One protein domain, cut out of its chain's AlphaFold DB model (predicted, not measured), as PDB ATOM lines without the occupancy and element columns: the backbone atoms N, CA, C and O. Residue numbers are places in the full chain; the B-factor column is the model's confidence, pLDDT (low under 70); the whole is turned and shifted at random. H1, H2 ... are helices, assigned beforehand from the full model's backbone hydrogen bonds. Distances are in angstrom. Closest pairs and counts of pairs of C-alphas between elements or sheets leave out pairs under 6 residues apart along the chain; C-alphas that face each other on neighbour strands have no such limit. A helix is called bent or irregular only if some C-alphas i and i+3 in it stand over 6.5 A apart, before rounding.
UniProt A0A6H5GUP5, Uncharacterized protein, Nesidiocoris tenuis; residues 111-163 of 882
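This is residues 111 to 163 of the 882 residues of an uncharacterized protein of Nesidiocoris tenuis (UniProt A0A6H5GUP5). One long helix, H2, makes one side of an open, elongated frame, and the chain folds back at both of its ends: the shorter helix H1 runs along the opposite side across an empty gap, and the small helix H3 turns back toward it from the other end. The two ends of the printed part come near each other on the side across from H2, and the middle of the frame is hollow. The printed part has 53 residues with three named helices, in the order H1, H2, H3, and no named strand; the class is all helix. The whole is loose, with a radius of gyration of the C-alphas of 13.7 A, and has the outline of a rod, spanning 41 by 19 by 12 A.

H2, the longest helix, takes residues 129 to 151 and measures 31.6 A from first to last C-alpha. It begins at C-alpha 129 at (-52.357, 48.605, 7.199) and ends at C-alpha 151 at (-27.053, 34.871, 20.313). H2 has a kink of 27 degrees near residue 142, but it is not bent. H1 takes residues 111 to 122, 16.6 A long, with C-alpha 111 at (-26.057, 54.530, 15.857). H3 is short, residues 158 to 163 and 8.9 A, and ends at C-alpha 163 at (-27.002, 48.278, 23.239).

H2 touches no helix, but is near H3. H2 and H3 are close but not clearly touching, with 1 pair of C-alphas within 8 A; the closest C-alphas, those of Ile 150 and Val 161, are 6.0 A apart. Their lines stand at a shallow tilt of 5 degrees, and they run opposite ways, with 19.7 A from centre to centre. H1 touches no helix: no C-alpha of H1 is within 8 A of H2 or of H3, and it is apart from both. In H1, H2 and H3 every backbone O i to N i+4 pair is within hydrogen-bond range.

The two C-alphas farthest apart are those of Asn 128 and Asp 155, at 41.4 A, while the first and last printed C-alphas, Pro 111 and Asn 163, are 9.7 A apart. Residues 114 to 119, which belong to H1, stand free, and so do residues 154 to 159. The body without these stretches spans 37 by 19 by 12 A. The links H1 to H2 and H2 to H3 are short, with 6 residues each, and no link is long. The printed part has no cut. Its mean pLDDT is 89.9, and no printed residue is under 70.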
ATOM      1  N   PRO A 111     -25.759  53.170  16.318       93.25
ATOM      2  CA  PRO A 111     -26.057  54.530  15.857       93.25
ATOM      3  C   PRO A 111     -26.812  54.583  14.524       93.25
ATOM      4  O   PRO A 111     -27.715  55.408  14.362       93.25
ATOM      5  N   ASN A 112     -26.470  53.706  13.575       93.31
ATOM      6  CA  ASN A 112     -27.165  53.625  12.293       93.31
ATOM      7  C   ASN A 112     -28.619  53.170  12.491       93.31
ATOM      8  O   ASN A 112     -29.541  53.852  12.038       93.31
ATOM      9  N   MET A 113     -28.819  52.099  13.264       94.44
ATOM     10  CA  MET A 113     -30.145  51.608  13.639       94.44
ATOM     11  C   MET A 113     -30.983  52.686  14.340       94.44
ATOM     12  O   MET A 113     -32.144  52.873  13.986       94.44
ATOM     13  N   ASN A 114     -30.412  53.438  15.283       94.69
ATOM     14  CA  ASN A 114     -31.118  54.512  15.989       94.69
ATOM     15  C   ASN A 114     -31.482  55.685  15.074       94.69
ATOM     16  O   ASN A 114     -32.577  56.236  15.176       94.69
ATOM     17  N   THR A 115     -30.591  56.052  14.151       93.75
ATOM     18  CA  THR A 115     -30.867  57.098  13.154       93.75
ATOM     19  C   THR A 115     -32.029  56.682  12.257       93.75
ATOM     20  O   THR A 115     -32.955  57.460  12.035       93.75
ATOM     21  N   HIS A 116     -32.019  55.437  11.782       94.06
ATOM     22  CA  HIS A 116     -33.120  54.903  10.990       94.06
ATOM     23  C   HIS A 116     -34.422  54.825  11.797       94.06
ATOM     24  O   HIS A 116     -35.469  55.212  11.286       94.06
ATOM     25  N   LEU A 117     -34.373  54.413  13.067       93.50
ATOM     26  CA  LEU A 117     -35.547  54.380  13.940       93.50
ATOM     27  C   LEU A 117     -36.157  55.774  14.123       93.50
ATOM     28  O   LEU A 117     -37.373  55.933  14.060       93.50
ATOM     29  N   TYR A 118     -35.323  56.801  14.298       93.00
ATOM     30  CA  TYR A 118     -35.779  58.188  14.355       93.00
ATOM     31  C   TYR A 118     -36.491  58.611  13.061       93.00
ATOM     32  O   TYR A 118     -37.523  59.284  13.115       93.00
ATOM     33  N   LEU A 119     -35.969  58.213  11.896       91.00
ATOM     34  CA  LEU A 119     -36.626  58.472  10.611       91.00
ATOM     35  C   LEU A 119     -37.947  57.705  10.493       91.00
ATOM     36  O   LEU A 119     -38.931  58.269  10.019       91.00
ATOM     37  N   TRP A 120     -38.000  56.460  10.968       90.56
ATOM     38  CA  TRP A 120     -39.230  55.672  10.967       90.56
ATOM     39  C   TRP A 120     -40.310  56.290  11.864       90.56
ATOM     40  O   TRP A 120     -41.462  56.423  11.461       90.56
ATOM     41  N   ARG A 121     -39.925  56.795  13.038       90.44
ATOM     42  CA  ARG A 121     -40.824  57.516  13.950       90.44
ATOM     43  C   ARG A 121     -41.439  58.755  13.319       90.44
ATOM     44  O   ARG A 121     -42.651  58.938  13.374       90.44
ATOM     45  N   ASN A 122     -40.602  59.599  12.720       85.81
ATOM     46  CA  ASN A 122     -40.986  60.973  12.395       85.81
ATOM     47  C   ASN A 122     -41.338  61.211  10.922       85.81
ATOM     48  O   ASN A 122     -42.047  62.168  10.613       85.81
ATOM     49  N   VAL A 123     -40.813  60.394  10.006       76.81
ATOM     50  CA  VAL A 123     -40.913  60.627   8.554       76.81
ATOM     51  C   VAL A 123     -41.788  59.575   7.882       76.81
ATOM     52  O   VAL A 123     -42.657  59.922   7.085       76.81
ATOM     53  N   ASP A 124     -41.582  58.302   8.206       76.25
ATOM     54  CA  ASP A 124     -42.322  57.184   7.617       76.25
ATOM     55  C   ASP A 124     -43.583  56.886   8.439       76.25
ATOM     56  O   ASP A 124     -43.565  56.171   9.441       76.25
ATOM     57  N   LYS A 125     -44.694  57.504   8.032       70.56
ATOM     58  CA  LYS A 125     -45.949  57.457   8.787       70.56
ATOM     59  C   LYS A 125     -46.682  56.119   8.703       70.56
ATOM     60  O   LYS A 125     -47.503  55.876   9.578       70.56
ATOM     61  N   CYS A 126     -46.376  55.265   7.718       77.38
ATOM     62  CA  CYS A 126     -47.109  54.016   7.471       77.38
ATOM     63  C   CYS A 126     -48.639  54.239   7.517       77.38
ATOM     64  O   CYS A 126     -49.333  53.744   8.402       77.38
ATOM     65  N   ASP A 127     -49.165  55.039   6.584       80.19
ATOM     66  CA  ASP A 127     -50.526  55.599   6.668       80.19
ATOM     67  C   ASP A 127     -51.658  54.552   6.644       80.19
ATOM     68  O   ASP A 127     -52.786  54.849   7.041       80.19
ATOM     69  N   ASN A 128     -51.387  53.333   6.174       89.88
ATOM     70  CA  ASN A 128     -52.373  52.259   6.053       89.88
ATOM     71  C   ASN A 128     -51.810  50.894   6.474       89.88
ATOM     72  O   ASN A 128     -50.595  50.702   6.561       89.88
ATOM     73  N   MET A 129     -52.714  49.932   6.690       93.06
ATOM     74  CA  MET A 129     -52.357  48.605   7.199       93.06
ATOM     75  C   MET A 129     -51.367  47.860   6.294       93.06
ATOM     76  O   MET A 129     -50.445  47.244   6.813       93.06
ATOM     77  N   GLU A 130     -51.503  47.960   4.966       92.38
ATOM     78  CA  GLU A 130     -50.566  47.337   4.017       92.38
ATOM     79  C   GLU A 130     -49.140  47.838   4.263       92.38
ATOM     80  O   GLU A 130     -48.250  47.055   4.594       92.38
ATOM     81  N   SER A 131     -48.963  49.162   4.225       92.75
ATOM     82  CA  SER A 131     -47.667  49.812   4.414       92.75
ATOM     83  C   SER A 131     -47.044  49.515   5.779       92.75
ATOM     84  O   SER A 131     -45.845  49.254   5.849       92.75
ATOM     85  N   ALA A 132     -47.846  49.484   6.849       93.31
ATOM     86  CA  ALA A 132     -47.370  49.142   8.185       93.31
ATOM     87  C   ALA A 132     -46.884  47.687   8.255       93.31
ATOM     88  O   ALA A 132     -45.798  47.425   8.773       93.31
ATOM     89  N   THR A 133     -47.652  46.744   7.697       93.81
ATOM     90  CA  THR A 133     -47.286  45.322   7.729       93.81
ATOM     91  C   THR A 133     -46.098  44.988   6.826       93.81
ATOM     92  O   THR A 133     -45.205  44.269   7.260       93.81
ATOM     93  N   ASP A 134     -45.999  45.567   5.627       91.94
ATOM     94  CA  ASP A 134     -44.850  45.355   4.733       91.94
ATOM     95  C   ASP A 134     -43.557  45.913   5.340       91.94
ATOM     96  O   ASP A 134     -42.474  45.314   5.257       91.94
ATOM     97  N   ARG A 135     -43.665  47.069   6.007       91.81
ATOM     98  CA  ARG A 135     -42.545  47.663   6.732       91.81
ATOM     99  C   ARG A 135     -42.137  46.790   7.915       91.81
ATOM    100  O   ARG A 135     -40.940  46.566   8.091       91.81
ATOM    101  N   ALA A 136     -43.100  46.254   8.667       92.81
ATOM    102  CA  ALA A 136     -42.854  45.306   9.750       92.81
ATOM    103  C   ALA A 136     -42.093  44.064   9.257       92.81
ATOM    104  O   ALA A 136     -41.062  43.728   9.829       92.81
ATOM    105  N   GLU A 137     -42.517  43.442   8.151       93.88
ATOM    106  CA  GLU A 137     -41.823  42.292   7.543       93.88
ATOM    107  C   GLU A 137     -40.368  42.617   7.175       93.88
ATOM    108  O   GLU A 137     -39.445  41.852   7.466       93.88
ATOM    109  N   THR A 138     -40.141  43.801   6.603       92.50
ATOM    110  CA  THR A 138     -38.791  44.272   6.266       92.50
ATOM    111  C   THR A 138     -37.927  44.452   7.518       92.50
ATOM    112  O   THR A 138     -36.764  44.048   7.541       92.50
ATOM    113  N   MET A 139     -38.481  45.048   8.578       93.25
ATOM    114  CA  MET A 139     -37.753  45.269   9.830       93.25
ATOM    115  C   MET A 139     -37.506  43.964  10.588       93.25
ATOM    116  O   MET A 139     -36.430  43.793  11.152       93.25
ATOM    117  N   LEU A 140     -38.438  43.010  10.556       94.06
ATOM    118  CA  LEU A 140     -38.268  41.687  11.160       94.06
ATOM    119  C   LEU A 140     -37.102  40.913  10.540       94.06
ATOM    120  O   LEU A 140     -36.366  40.249  11.267       94.06
ATOM    121  N   ALA A 141     -36.878  41.041   9.229       92.38
ATOM    122  CA  ALA A 141     -35.705  40.458   8.578       92.38
ATOM    123  C   ALA A 141     -34.388  41.038   9.133       92.38
ATOM    124  O   ALA A 141     -33.444  40.294   9.392       92.38
ATOM    125  N   ILE A 142     -34.340  42.353   9.375       93.75
ATOM    126  CA  ILE A 142     -33.186  43.038   9.981       93.75
ATOM    127  C   ILE A 142     -33.010  42.637  11.452       93.75
ATOM    128  O   ILE A 142     -31.894  42.340  11.881       93.75
ATOM    129  N   LEU A 143     -34.102  42.572  12.221       94.12
ATOM    130  CA  LEU A 143     -34.068  42.115  13.612       94.12
ATOM    131  C   LEU A 143     -33.620  40.655  13.726       94.12
ATOM    132  O   LEU A 143     -32.924  40.325  14.677       94.12
ATOM    133  N   GLY A 144     -33.932  39.809  12.741       92.31
ATOM    134  CA  GLY A 144     -33.433  38.436  12.680       92.31
ATOM    135  C   GLY A 144     -31.903  38.360  12.636       92.31
ATOM    136  O   GLY A 144     -31.315  37.546  13.342       92.31
ATOM    137  N   ILE A 145     -31.255  39.254  11.879       92.06
ATOM    138  CA  ILE A 145     -29.786  39.350  11.827       92.06
ATOM    139  C   ILE A 145     -29.240  39.838  13.174       92.06
ATOM    140  O   ILE A 145     -28.267  39.290  13.692       92.06
ATOM    141  N   LEU A 146     -29.887  40.846  13.767       93.44
ATOM    142  CA  LEU A 146     -29.507  41.365  15.081       93.44
ATOM    143  C   LEU A 146     -29.629  40.292  16.178       93.44
ATOM    144  O   LEU A 146     -28.759  40.199  17.043       93.44
ATOM    145  N   ASP A 147     -30.666  39.455  16.123       91.88
ATOM    146  CA  ASP A 147     -30.855  38.326  17.037       91.88
ATOM    147  C   ASP A 147     -29.718  37.306  16.912       91.88
ATOM    148  O   ASP A 147     -29.167  36.885  17.928       91.88
ATOM    149  N   ASP A 148     -29.294  36.965  15.692       90.31
ATOM    150  CA  ASP A 148     -28.166  36.050  15.472       90.31
ATOM    151  C   ASP A 148     -26.844  36.620  16.035       90.31
ATOM    152  O   ASP A 148     -26.011  35.885  16.575       90.31
ATOM    153  N   MET A 149     -26.663  37.945  15.988       90.31
ATOM    154  CA  MET A 149     -25.514  38.633  16.595       90.31
ATOM    155  C   MET A 149     -25.573  38.668  18.129       90.31
ATOM    156  O   MET A 149     -24.530  38.580  18.781       90.31
ATOM    157  N   ILE A 150     -26.770  38.786  18.710       91.12
ATOM    158  CA  ILE A 150     -26.989  38.737  20.165       91.12
ATOM    159  C   ILE A 150     -26.776  37.312  20.699       91.12
ATOM    160  O   ILE A 150     -26.208  37.149  21.780       91.12
ATOM    161  N   GLU A 151     -27.213  36.289  19.961       87.06
ATOM    162  CA  GLU A 151     -27.053  34.871  20.313       87.06
ATOM    163  C   GLU A 151     -25.600  34.374  20.166       87.06
ATOM    164  O   GLU A 151     -25.153  33.497  20.915       87.06
ATOM    165  N   GLU A 152     -24.844  34.908  19.201       86.94
ATOM    166  CA  GLU A 152     -23.420  34.612  19.007       86.94
ATOM    167  C   GLU A 152     -22.605  35.908  18.846       86.94
ATOM    168  O   GLU A 152     -22.246  36.293  17.722       86.94
ATOM    169  N   PRO A 153     -22.279  36.592  19.959       87.62
ATOM    170  CA  PRO A 153     -21.408  37.757  19.920       87.62
ATOM    171  C   PRO A 153     -19.972  37.305  19.616       87.62
ATOM    172  O   PRO A 153     -19.330  36.636  20.424       87.62
ATOM    173  N   LEU A 154     -19.468  37.668  18.434       86.81
ATOM    174  CA  LEU A 154     -18.098  37.388  17.995       86.81
ATOM    175  C   LEU A 154     -17.243  38.638  18.207       86.81
ATOM    176  O   LEU A 154     -17.515  39.657  17.585       86.81
ATOM    177  N   ASP A 155     -16.240  38.558  19.081       80.75
ATOM    178  CA  ASP A 155     -15.285  39.647  19.362       80.75
ATOM    179  C   ASP A 155     -15.930  40.980  19.807       80.75
ATOM    180  O   ASP A 155     -15.455  42.078  19.523       80.75
ATOM    181  N   VAL A 156     -17.055  40.893  20.526       85.25
ATOM    182  CA  VAL A 156     -17.815  42.063  20.987       85.25
ATOM    183  C   VAL A 156     -17.830  42.175  22.504       85.25
ATOM    184  O   VAL A 156     -17.990  41.199  23.236       85.25
ATOM    185  N   LYS A 157     -17.733  43.413  22.993       89.19
ATOM    186  CA  LYS A 157     -17.859  43.724  24.421       89.19
ATOM    187  C   LYS A 157     -19.302  43.517  24.893       89.19
ATOM    188  O   LYS A 157     -20.252  43.807  24.165       89.19
ATOM    189  N   ARG A 158     -19.473  43.141  26.168       87.75
ATOM    190  CA  ARG A 158     -20.797  42.969  26.809       87.75
ATOM    191  C   ARG A 158     -21.697  44.207  26.665       87.75
ATOM    192  O   ARG A 158     -22.905  44.063  26.507       87.75
ATOM    193  N   GLN A 159     -21.120  45.411  26.679       90.31
ATOM    194  CA  GLN A 159     -21.881  46.652  26.505       90.31
ATOM    195  C   GLN A 159     -22.507  46.771  25.110       90.31
ATOM    196  O   GLN A 159     -23.645  47.208  24.991       90.31
ATOM    197  N   THR A 160     -21.810  46.339  24.058       91.75
ATOM    198  CA  THR A 160     -22.349  46.377  22.694       91.75
ATOM    199  C   THR A 160     -23.563  45.461  22.561       91.75
ATOM    200  O   THR A 160     -24.576  45.867  22.001       91.75
ATOM    201  N   VAL A 161     -23.508  44.271  23.167       91.50
ATOM    202  CA  VAL A 161     -24.642  43.333  23.196       91.50
ATOM    203  C   VAL A 161     -25.841  43.929  23.939       91.50
ATOM    204  O   VAL A 161     -26.977  43.759  23.501       91.50
ATOM    205  N   ARG A 162     -25.615  44.660  25.040       91.75
ATOM    206  CA  ARG A 162     -26.688  45.391  25.742       91.75
ATOM    207  C   ARG A 162     -27.323  46.451  24.844       91.75
ATOM    208  O   ARG A 162     -28.540  46.448  24.693       91.75
ATOM    209  N   ASN A 163     -26.508  47.266  24.174       93.25
ATOM    210  CA  ASN A 163     -27.002  48.278  23.239       93.25
ATOM    211  C   ASN A 163     -27.823  47.643  22.100       93.25
ATOM    212  O   ASN A 163     -28.874  48.162  21.739       93.25
TER     213      ASN A 163